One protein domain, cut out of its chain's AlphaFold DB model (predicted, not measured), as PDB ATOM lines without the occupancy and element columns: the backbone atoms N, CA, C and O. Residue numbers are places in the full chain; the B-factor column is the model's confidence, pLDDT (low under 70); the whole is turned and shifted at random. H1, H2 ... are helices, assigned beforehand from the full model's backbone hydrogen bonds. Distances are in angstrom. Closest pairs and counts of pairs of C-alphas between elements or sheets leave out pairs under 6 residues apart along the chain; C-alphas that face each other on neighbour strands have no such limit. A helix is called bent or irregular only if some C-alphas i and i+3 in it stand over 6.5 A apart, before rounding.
ATOM      1  N   LEU A  34      -6.489  56.215  22.560       97.44
ATOM      2  CA  LEU A  34      -5.173  56.641  22.093       97.44
ATOM      3  C   LEU A  34      -4.119  56.524  23.200       97.44
ATOM      4  O   LEU A  34      -2.946  56.381  22.899       97.44
ATOM      5  N   ALA A  35      -4.499  56.496  24.477       97.19
ATOM      6  CA  ALA A  35      -3.564  56.182  25.558       97.19
ATOM      7  C   ALA A  35      -3.266  54.674  25.714       97.19
ATOM      8  O   ALA A  35      -2.423  54.290  26.534       97.19
ATOM      9  N   MET A  36      -3.952  53.792  24.977       97.44
ATOM     10  CA  MET A  36      -3.761  52.345  25.099       97.44
ATOM     11  C   MET A  36      -2.415  51.892  24.520       97.44
ATOM     12  O   MET A  36      -1.986  52.305  23.447       97.44
ATOM     13  N   GLY A  37      -1.766  50.935  25.187       97.31
ATOM     14  CA  GLY A  37      -0.634  50.225  24.590       97.31
ATOM     15  C   GLY A  37      -1.078  49.328  23.427       97.31
ATOM     16  O   GLY A  37      -2.182  48.788  23.449       97.31
ATOM     17  N   PHE A  38      -0.185  49.095  22.458       97.38
ATOM     18  CA  PHE A  38      -0.478  48.370  21.209       97.38
ATOM     19  C   PHE A  38      -1.289  47.075  21.397       97.38
ATOM     20  O   PHE A  38      -2.264  46.848  20.691       97.38
ATOM     21  N   ASN A  39      -0.925  46.225  22.365       96.44
ATOM     22  CA  ASN A  39      -1.628  44.953  22.570       96.44
ATOM     23  C   ASN A  39      -3.082  45.142  23.037       96.44
ATOM     24  O   ASN A  39      -3.956  44.393  22.604       96.44
ATOM     25  N   ALA A  40      -3.340  46.116  23.913       97.62
ATOM     26  CA  ALA A  40      -4.693  46.430  24.374       97.62
ATOM     27  C   ALA A  40      -5.516  47.078  23.253       97.62
ATOM     28  O   ALA A  40      -6.687  46.757  23.093       97.62
ATOM     29  N   PHE A  41      -4.877  47.931  22.447       98.38
ATOM     30  CA  PHE A  41      -5.527  48.597  21.326       98.38
ATOM     31  C   PHE A  41      -5.890  47.636  20.178       98.38
ATOM     32  O   PHE A  41      -6.986  47.732  19.634       98.38
ATOM     33  N   ASP A  42      -4.983  46.729  19.794       97.75
ATOM     34  CA  ASP A  42      -5.068  46.003  18.514       97.75
ATOM     35  C   ASP A  42      -5.227  44.476  18.626       97.75
ATOM     36  O   ASP A  42      -5.874  43.837  17.790       97.75
ATOM     37  N   GLN A  43      -4.625  43.863  19.647       93.50
ATOM     38  CA  GLN A  43      -4.497  42.400  19.736       93.50
ATOM     39  C   GLN A  43      -5.524  41.759  20.675       93.50
ATOM     40  O   GLN A  43      -5.762  40.556  20.601       93.50
ATOM     41  N   THR A  44      -6.124  42.543  21.570       94.06
ATOM     42  CA  THR A  44      -7.028  42.026  22.599       94.06
ATOM     43  C   THR A  44      -8.470  42.065  22.109       94.06
ATOM     44  O   THR A  44      -8.965  43.109  21.698       94.06
ATOM     45  N   GLN A  45      -9.150  40.919  22.157       91.12
ATOM     46  CA  GLN A  45     -10.558  40.839  21.771       91.12
ATOM     47  C   GLN A  45     -11.431  41.674  22.707       91.12
ATOM     48  O   GLN A  45     -11.155  41.742  23.906       91.12
ATOM     49  N   GLN A  46     -12.496  42.266  22.156       92.75
ATOM     50  CA  GLN A  46     -13.450  43.109  22.891       92.75
ATOM     51  C   GLN A  46     -12.800  44.316  23.594       92.75
ATOM     52  O   GLN A  46     -13.326  44.808  24.588       92.75
ATOM     53  N   GLN A  47     -11.641  44.773  23.114       95.44
ATOM     54  CA  GLN A  47     -10.953  45.973  23.591       95.44
ATOM     55  C   GLN A  47     -10.433  46.787  22.406       95.44
ATOM     56  O   GLN A  47     -10.394  46.308  21.268       95.44
ATOM     57  N   GLY A  48     -10.027  48.026  22.684       97.56
ATOM     58  CA  GLY A  48      -9.397  48.889  21.694       97.56
ATOM     59  C   GLY A  48     -10.306  49.158  20.501       97.56
ATOM     60  O   GLY A  48     -11.490  49.438  20.662       97.56
ATOM     61  N   TRP A  49      -9.775  49.062  19.285       97.88
ATOM     62  CA  TRP A  49     -10.602  49.291  18.098       97.88
ATOM     63  C   TRP A  49     -11.625  48.172  17.851       97.88
ATOM     64  O   TRP A  49     -12.643  48.414  17.204       97.88
ATOM     65  N   ARG A  50     -11.397  46.958  18.376       96.75
ATOM     66  CA  ARG A  50     -12.277  45.803  18.127       96.75
ATOM     67  C   ARG A  50     -13.639  45.965  18.782       96.75
ATOM     68  O   ARG A  50     -14.643  45.661  18.156       96.75
ATOM     69  N   GLU A  51     -13.697  46.528  19.991       96.12
ATOM     70  CA  GLU A  51     -14.990  46.818  20.636       96.12
ATOM     71  C   GLU A  51     -15.825  47.876  19.897       96.12
ATOM     72  O   GLU A  51     -17.043  47.934  20.081       96.12
ATOM     73  N   VAL A  52     -15.179  48.726  19.087       97.00
ATOM     74  CA  VAL A  52     -15.854  49.692  18.214       97.00
ATOM     75  C   VAL A  52     -16.345  48.982  16.955       97.00
ATOM     76  O   VAL A  52     -17.509  49.134  16.601       97.00
ATOM     77  N   ALA A  53     -15.494  48.167  16.324       95.31
ATOM     78  CA  ALA A  53     -15.829  47.398  15.123       95.31
ATOM     79  C   ALA A  53     -16.965  46.381  15.338       95.31
ATOM     80  O   ALA A  53     -17.752  46.147  14.431       95.31
ATOM     81  N   ASP A  54     -17.091  45.813  16.542       93.06
ATOM     82  CA  ASP A  54     -18.151  44.851  16.881       93.06
ATOM     83  C   ASP A  54     -19.564  45.483  16.930       93.06
ATOM     84  O   ASP A  54     -20.562  44.774  17.091       93.06
ATOM     85  N   ARG A  55     -19.677  46.815  16.827       93.69
ATOM     86  CA  ARG A  55     -20.959  47.535  16.803       93.69
ATOM     87  C   ARG A  55     -21.436  47.692  15.364       93.69
ATOM     88  O   ARG A  55     -20.704  48.182  14.511       93.69
ATOM     89  N   GLU A  56     -22.693  47.332  15.122       90.69
ATOM     90  CA  GLU A  56     -23.317  47.446  13.802       90.69
ATOM     91  C   GLU A  56     -23.205  48.879  13.253       90.69
ATOM     92  O   GLU A  56     -23.669  49.830  13.887       90.69
ATOM     93  N   GLY A  57     -22.591  49.025  12.073       91.69
ATOM     94  CA  GLY A  57     -22.423  50.311  11.392       91.69
ATOM     95  C   GLY A  57     -21.237  51.156  11.871       91.69
ATOM     96  O   GLY A  57     -21.104  52.303  11.443       91.69
ATOM     97  N   CYS A  58     -20.383  50.627  12.751       96.00
ATOM     98  CA  CYS A  58     -19.228  51.342  13.299       96.00
ATOM     99  C   CYS A  58     -17.886  50.960  12.657       96.00
ATOM    100  O   CYS A  58     -16.831  51.387  13.135       96.00
ATOM    101  N   GLU A  59     -17.893  50.224  11.544       94.94
ATOM    102  CA  GLU A  59     -16.687  49.787  10.830       94.94
ATOM    103  C   GLU A  59     -15.849  50.998  10.392       94.94
ATOM    104  O   GLU A  59     -14.629  51.033  10.564       94.94
ATOM    105  N   LEU A  60     -16.506  52.056   9.902       96.19
ATOM    106  CA  LEU A  60     -15.820  53.280   9.490       96.19
ATOM    107  C   LEU A  60     -15.160  54.009  10.671       96.19
ATOM    108  O   LEU A  60     -14.017  54.456  10.553       96.19
ATOM    109  N   ALA A  61     -15.854  54.096  11.809       97.12
ATOM    110  CA  ALA A  61     -15.327  54.717  13.021       97.12
ATOM    111  C   ALA A  61     -14.136  53.921  13.579       97.12
ATOM    112  O   ALA A  61     -13.129  54.510  13.974       97.12
ATOM    113  N   ALA A  62     -14.203  52.586  13.545       98.00
ATOM    114  CA  ALA A  62     -13.086  51.724  13.920       98.00
ATOM    115  C   ALA A  62     -11.875  51.930  12.997       98.00
ATOM    116  O   ALA A  62     -10.747  52.058  13.476       98.00
ATOM    117  N   ALA A  63     -12.091  52.036  11.683       98.44
ATOM    118  CA  ALA A  63     -11.027  52.326  10.728       98.44
ATOM    119  C   ALA A  63     -10.350  53.686  10.997       98.44
ATOM    120  O   ALA A  63      -9.120  53.783  11.003       98.44
ATOM    121  N   ASP A  64     -11.135  54.737  11.259       98.06
ATOM    122  CA  ASP A  64     -10.618  56.068  11.615       98.06
ATOM    123  C   ASP A  64      -9.860  56.060  12.948       98.06
ATOM    124  O   ASP A  64      -8.828  56.727  13.084       98.06
ATOM    125  N   LEU A  65     -10.323  55.265  13.912       98.31
ATOM    126  CA  LEU A  65      -9.651  55.080  15.191       98.31
ATOM    127  C   LEU A  65      -8.286  54.392  15.024       98.31
ATOM    128  O   LEU A  65      -7.295  54.875  15.570       98.31
ATOM    129  N   ILE A  66      -8.204  53.315  14.232       98.69
ATOM    130  CA  ILE A  66      -6.937  52.625  13.916       98.69
ATOM    131  C   ILE A  66      -5.952  53.587  13.261       98.69
ATOM    132  O   ILE A  66      -4.788  53.659  13.667       98.69
ATOM    133  N   ARG A  67      -6.430  54.354  12.276       98.62
ATOM    134  CA  ARG A  67      -5.628  55.365  11.595       98.62
ATOM    135  C   ARG A  67      -5.062  56.386  12.567       98.62
ATOM    136  O   ARG A  67      -3.853  56.603  12.581       98.62
ATOM    137  N   THR A  68      -5.931  56.987  13.378       98.25
ATOM    138  CA  THR A  68      -5.539  57.990  14.375       98.25
ATOM    139  C   THR A  68      -4.505  57.416  15.343       98.25
ATOM    140  O   THR A  68      -3.493  58.058  15.621       98.25
ATOM    141  N   TYR A  69      -4.696  56.175  15.796       98.56
ATOM    142  CA  TYR A  69      -3.767  55.517  16.706       98.56
ATOM    143  C   TYR A  69      -2.348  55.454  16.141       98.56
ATOM    144  O   TYR A  69      -1.415  55.945  16.780       98.56
ATOM    145  N   TYR A  70      -2.157  54.905  14.936       98.12
ATOM    146  CA  TYR A  70      -0.802  54.779  14.396       98.12
ATOM    147  C   TYR A  70      -0.206  56.109  13.916       98.12
ATOM    148  O   TYR A  70       1.011  56.194  13.769       98.12
ATOM    149  N   THR A  71      -1.016  57.146  13.660       97.56
ATOM    150  CA  THR A  71      -0.492  58.485  13.342       97.56
ATOM    151  C   THR A  71       0.014  59.233  14.572       97.56
ATOM    152  O   THR A  71       0.959  60.008  14.447       97.56
ATOM    153  N   GLU A  72      -0.570  58.981  15.746       97.19
ATOM    154  CA  GLU A  72      -0.159  59.604  17.013       97.19
ATOM    155  C   GLU A  72       0.972  58.824  17.721       97.19
ATOM    156  O   GLU A  72       1.699  59.387  18.540       97.19
ATOM    157  N   HIS A  73       1.190  57.548  17.372       95.75
ATOM    158  CA  HIS A  73       2.252  56.704  17.941       95.75
ATOM    159  C   HIS A  73       3.438  56.536  16.987       95.75
ATOM    160  O   HIS A  73       3.549  55.555  16.248       95.75
ATOM    161  N   SER A  74       4.378  57.481  17.030       92.12
ATOM    162  CA  SER A  74       5.568  57.467  16.165       92.12
ATOM    163  C   SER A  74       6.609  56.385  16.501       92.12
ATOM    164  O   SER A  74       7.591  56.241  15.777       92.12
ATOM    165  N   ASP A  75       6.453  55.664  17.612       94.50
ATOM    166  CA  ASP A  75       7.388  54.646  18.111       94.50
ATOM    167  C   ASP A  75       7.037  53.209  17.675       94.50
ATOM    168  O   ASP A  75       7.726  52.250  18.041       94.50
ATOM    169  N   LEU A  76       5.978  53.036  16.878       97.00
ATOM    170  CA  LEU A  76       5.586  51.737  16.340       97.00
ATOM    171  C   LEU A  76       6.650  51.180  15.384       97.00
ATOM    172  O   LEU A  76       7.181  51.876  14.521       97.00
ATOM    173  N   SER A  77       6.932  49.882  15.501       97.06
ATOM    174  CA  SER A  77       7.756  49.182  14.515       97.06
ATOM    175  C   SER A  77       6.999  49.002  13.198       97.06
ATOM    176  O   SER A  77       5.773  48.887  13.195       97.06
ATOM    177  N   GLU A  78       7.725  48.855  12.087       95.12
ATOM    178  CA  GLU A  78       7.122  48.588  10.769       95.12
ATOM    179  C   GLU A  78       6.198  47.362  10.773       95.12
ATOM    180  O   GLU A  78       5.145  47.373  10.143       95.12
ATOM    181  N   GLY A  79       6.534  46.323  11.544       95.06
ATOM    182  CA  GLY A  79       5.669  45.151  11.694       95.06
ATOM    183  C   GLY A  79       4.320  45.487  12.338       95.06
ATOM    184  O   GLY A  79       3.284  45.049  11.847       95.06
ATOM    185  N   ARG A  80       4.313  46.298  13.405       97.62
ATOM    186  CA  ARG A  80       3.073  46.755  14.060       97.62
ATOM    187  C   ARG A  80       2.271  47.685  13.160       97.62
ATOM    188  O   ARG A  80       1.053  47.569  13.092       97.62
ATOM    189  N   LEU A  81       2.958  48.566  12.440       97.81
ATOM    190  CA  LEU A  81       2.334  49.467  11.482       97.81
ATOM    191  C   LEU A  81       1.686  48.698  10.321       97.81
ATOM    192  O   LEU A  81       0.572  49.017   9.921       97.81
ATOM    193  N   GLY A  82       2.340  47.644   9.823       97.75
ATOM    194  CA  GLY A  82       1.776  46.740   8.820       97.75
ATOM    195  C   GLY A  82       0.508  46.031   9.304       97.75
ATOM    196  O   GLY A  82      -0.462  45.955   8.554       97.75
ATOM    197  N   VAL A  83       0.480  45.572  10.561       98.19
ATOM    198  CA  VAL A  83      -0.720  44.972  11.174       98.19
ATOM    199  C   VAL A  83      -1.862  45.988  11.280       98.19
ATOM    200  O   VAL A  83      -2.977  45.691  10.864       98.19
ATOM    201  N   LEU A  84      -1.588  47.205  11.759       98.69
ATOM    202  CA  LEU A  84      -2.610  48.250  11.882       98.69
ATOM    203  C   LEU A  84      -3.153  48.685  10.515       98.69
ATOM    204  O   LEU A  84      -4.361  48.806  10.355       98.69
ATOM    205  N   ARG A  85      -2.293  48.843   9.500       98.75
ATOM    206  CA  ARG A  85      -2.731  49.123   8.118       98.75
ATOM    207  C   ARG A  85      -3.594  48.001   7.552       98.75
ATOM    208  O   ARG A  85      -4.559  48.284   6.848       98.75
ATOM    209  N   TRP A  86      -3.260  46.743   7.849       98.75
ATOM    210  CA  TRP A  86      -4.086  45.608   7.449       98.75
ATOM    211  C   TRP A  86      -5.479  45.698   8.080       98.75
ATOM    212  O   TRP A  86      -6.472  45.657   7.357       98.75
ATOM    213  N   HIS A  87      -5.559  45.884   9.399       98.69
ATOM    214  CA  HIS A  87      -6.835  45.994  10.105       98.69
ATOM    215  C   HIS A  87      -7.655  47.214   9.666       98.69
ATOM    216  O   HIS A  87      -8.851  47.069   9.425       98.69
ATOM    217  N   GLU A  88      -7.029  48.383   9.471       98.81
ATOM    218  CA  GLU A  88      -7.717  49.531   8.869       98.81
ATOM    219  C   GLU A  88      -8.273  49.146   7.494       98.81
ATOM    220  O   GLU A  88      -9.446  49.380   7.226       98.81
ATOM    221  N   GLY A  89      -7.473  48.500   6.640       98.81
ATOM    222  CA  GLY A  89      -7.909  48.053   5.319       98.81
ATOM    223  C   GLY A  89      -9.147  47.155   5.367       98.81
ATOM    224  O   GLY A  89     -10.057  47.344   4.562       98.81
ATOM    225  N   GLN A  90      -9.223  46.227   6.326       98.50
ATOM    226  CA  GLN A  90     -10.401  45.369   6.508       98.50
ATOM    227  C   GLN A  90     -11.639  46.185   6.876       98.50
ATOM    228  O   GLN A  90     -12.657  46.073   6.200       98.50
ATOM    229  N   MET A  91     -11.529  47.074   7.862       98.44
ATOM    230  CA  MET A  91     -12.639  47.934   8.288       98.44
ATOM    231  C   MET A  91     -13.111  48.869   7.162       98.44
ATOM    232  O   MET A  91     -14.308  49.044   6.937       98.44
ATOM    233  N   ARG A  92     -12.177  49.411   6.372       98.62
ATOM    234  CA  ARG A  92     -12.497  50.192   5.165       98.62
ATOM    235  C   ARG A  92     -13.224  49.343   4.127       98.62
ATOM    236  O   ARG A  92     -14.175  49.824   3.520       98.62
ATOM    237  N   ALA A  93     -12.798  48.099   3.909       98.31
ATOM    238  CA  ALA A  93     -13.443  47.198   2.960       98.31
ATOM    239  C   ALA A  93     -14.855  46.795   3.415       98.31
ATOM    240  O   ALA A  93     -15.765  46.766   2.587       98.31
ATOM    241  N   GLU A  94     -15.065  46.548   4.708       96.69
ATOM    242  CA  GLU A  94     -16.393  46.289   5.285       96.69
ATOM    243  C   GLU A  94     -17.328  47.494   5.111       96.69
ATOM    244  O   GLU A  94     -18.459  47.329   4.656       96.69
ATOM    245  N   ALA A  95     -16.813  48.714   5.302       96.19
ATOM    246  CA  ALA A  95     -17.511  49.970   5.009       96.19
ATOM    247  C   ALA A  95     -17.584  50.328   3.501       96.19
ATOM    248  O   ALA A  95     -17.917  51.459   3.140       96.19
ATOM    249  N   ALA A  96     -17.240  49.398   2.602       96.75
ATOM    250  CA  ALA A  96     -17.215  49.564   1.144       96.75
ATOM    251  C   ALA A  96     -16.302  50.692   0.600       96.75
ATOM    252  O   ALA A  96     -16.416  51.089  -0.564       96.75
ATOM    253  N   GLN A  97     -15.342  51.176   1.393       98.25
ATOM    254  CA  GLN A  97     -14.280  52.109   0.988       98.25
ATOM    255  C   GLN A  97     -13.130  51.364   0.290       98.25
ATOM    256  O   GLN A  97     -11.989  51.324   0.755       98.25
ATOM    257  N   TYR A  98     -13.453  50.723  -0.835       98.50
ATOM    258  CA  TYR A  98     -12.572  49.764  -1.503       98.50
ATOM    259  C   TYR A  98     -11.267  50.359  -2.038       98.50
ATOM    260  O   TYR A  98     -10.228  49.717  -1.929       98.50
ATOM    261  N   GLU A  99     -11.286  51.580  -2.573       98.62
ATOM    262  CA  GLU A  99     -10.064  52.233  -3.066       98.62
ATOM    263  C   GLU A  99      -9.062  52.459  -1.922       98.62
ATOM    264  O   GLU A  99      -7.881  52.125  -2.033       98.62
ATOM    265  N   GLN A 100      -9.553  52.957  -0.785       98.75
ATOM    266  CA  GLN A 100      -8.763  53.175   0.422       98.75
ATOM    267  C   GLN A 100      -8.260  51.848   0.999       98.75
ATOM    268  O   GLN A 100      -7.083  51.737   1.344       98.75
ATOM    269  N   ALA A 101      -9.127  50.834   1.058       98.88
ATOM    270  CA  ALA A 101      -8.768  49.502   1.525       98.88
ATOM    271  C   ALA A 101      -7.639  48.887   0.682       98.88
ATOM    272  O   ALA A 101      -6.633  48.443   1.228       98.88
ATOM    273  N   VAL A 102      -7.747  48.930  -0.650       98.88
ATOM    274  CA  VAL A 102      -6.714  48.411  -1.561       98.88
ATOM    275  C   VAL A 102      -5.394  49.168  -1.399       98.88
ATOM    276  O   VAL A 102      -4.330  48.547  -1.361       98.88
ATOM    277  N   ALA A 103      -5.426  50.495  -1.249       98.81
ATOM    278  CA  ALA A 103      -4.219  51.281  -0.993       98.81
ATOM    279  C   ALA A 103      -3.530  50.890   0.328       98.81
ATOM    280  O   ALA A 103      -2.299  50.884   0.402       98.81
ATOM    281  N   LEU A 104      -4.302  50.541   1.361       98.88
ATOM    282  CA  LEU A 104      -3.782  50.047   2.636       98.88
ATOM    283  C   LEU A 104      -3.216  48.633   2.500       98.88
ATOM    284  O   LEU A 104      -2.065  48.414   2.869       98.88
ATOM    285  N   PHE A 105      -3.954  47.697   1.895       98.81
ATOM    286  CA  PHE A 105      -3.497  46.317   1.700       98.81
ATOM    287  C   PHE A 105      -2.199  46.234   0.896       98.81
ATOM    288  O   PHE A 105      -1.299  45.480   1.270       98.81
ATOM    289  N   ASN A 106      -2.033  47.064  -0.136       98.75
ATOM    290  CA  ASN A 106      -0.782  47.140  -0.898       98.75
ATOM    291  C   ASN A 106       0.438  47.523  -0.038       98.75
ATOM    292  O   ASN A 106       1.559  47.146  -0.366       98.75
ATOM    293  N   GLN A 107       0.252  48.233   1.076       98.31
ATOM    294  CA  GLN A 107       1.343  48.582   1.996       98.31
ATOM    295  C   GLN A 107       1.702  47.447   2.966       98.31
ATOM    296  O   GLN A 107       2.618  47.602   3.770       98.31
ATOM    297  N   THR A 108       0.974  46.329   2.926       98.25
ATOM    298  CA  THR A 108       1.157  45.202   3.855       98.25
ATOM    299  C   THR A 108       1.907  44.027   3.241       98.25
ATOM    300  O   THR A 108       2.186  43.062   3.954       98.25
ATOM    301  N   TYR A 109       2.257  44.087   1.951       98.12
ATOM    302  CA  TYR A 109       3.121  43.079   1.340       98.12
ATOM    303  C   TYR A 109       4.448  42.978   2.097       98.12
ATOM    304  O   TYR A 109       5.062  43.978   2.470       98.12
TER     305      TYR A 109
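Overview. This is residues 34 to 109 of the 194 residues of an uncharacterized protein of Pseudidiomarina aestuarii (UniProt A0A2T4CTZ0). Three antiparallel helices, H3, H4 and H5, lie side by side in a compact zigzag, with H4 between H3 and H5, which do not meet each other. The short H1 and H2 come first and lie over the H3 and H4 pair on the side away from H5, H2 packing on the first residues of H3. The printed part has 76 residues, with five named helices in the order H1, H2, H3, H4, H5 and no named strand, and the class is all helix. It is compact, with a radius of gyration of the C-alphas of 11.5 A, and its rounded outline spans 29 by 28 by 18 A.

Along the chain. Start at Leu 34 and go on to C-alpha 38 at (-0.478, 48.370, 21.209), where H1, residues 38 to 43, begins. H1 is neither bent nor irregular, but only just: C-alphas 40 and 43 are 6.1 A apart. Next comes H2, residues 50 to 53. Find C-alpha 59 at (-16.687, 49.787, 10.830); from there H3 runs over residues 59 to 72, 20.2 A long. H4, residues 78 to 94, is the longest helix at 24.3 A. H5, residues 98 to 106, is 12.1 A long and ends at C-alpha 106, at (-0.782, 47.140, -0.898).

Arrangement. Look first at H1, which is close to H2 but not clearly touching it, the closest C-alphas being those of Asp 42 and Arg 50, 7.2 A apart. H1 is also close to H4 but not clearly touching it, with Asp 42 and Leu 84 the closest C-alphas at 7.4 A; their lines stand at a steep tilt of 56 degrees, the same way. H1 and H3 are near each other, with 7 pairs of C-alphas within 10 A. H3 touches H2 with residues 59 to 62 alone; the closest C-alphas of the two helices, those of Ala 53 and Glu 59, are 5.0 A apart. H3 and H4 touch as a helical hairpin, at a shallow tilt of 22 degrees, opposite ways, and their closest C-alphas, of Ala 63 and Glu 88, are 4.7 A apart. H4 and H5 form a second helical hairpin, also at a shallow tilt of 22 degrees, opposite ways, and the C-alphas of Gly 89 and Ala 101 are their closest at 4.2 A. H5 is apart from H1, H2 and H3. In H1, H3, H4 and H5 every O i to N i+4 pair is within hydrogen-bond range, while H2 is too short for such a pair.

Size, cuts and confidence. The two C-alphas farthest apart, of Glu 56 and Asp 75, are 31.8 A from each other. The printed part has no cut. The links H2 to H3, H3 to H4 and H4 to H5 are tight, and H1 to H2 is a short link. The mean pLDDT of the printed part is 97.0, and no printed residue is under 70.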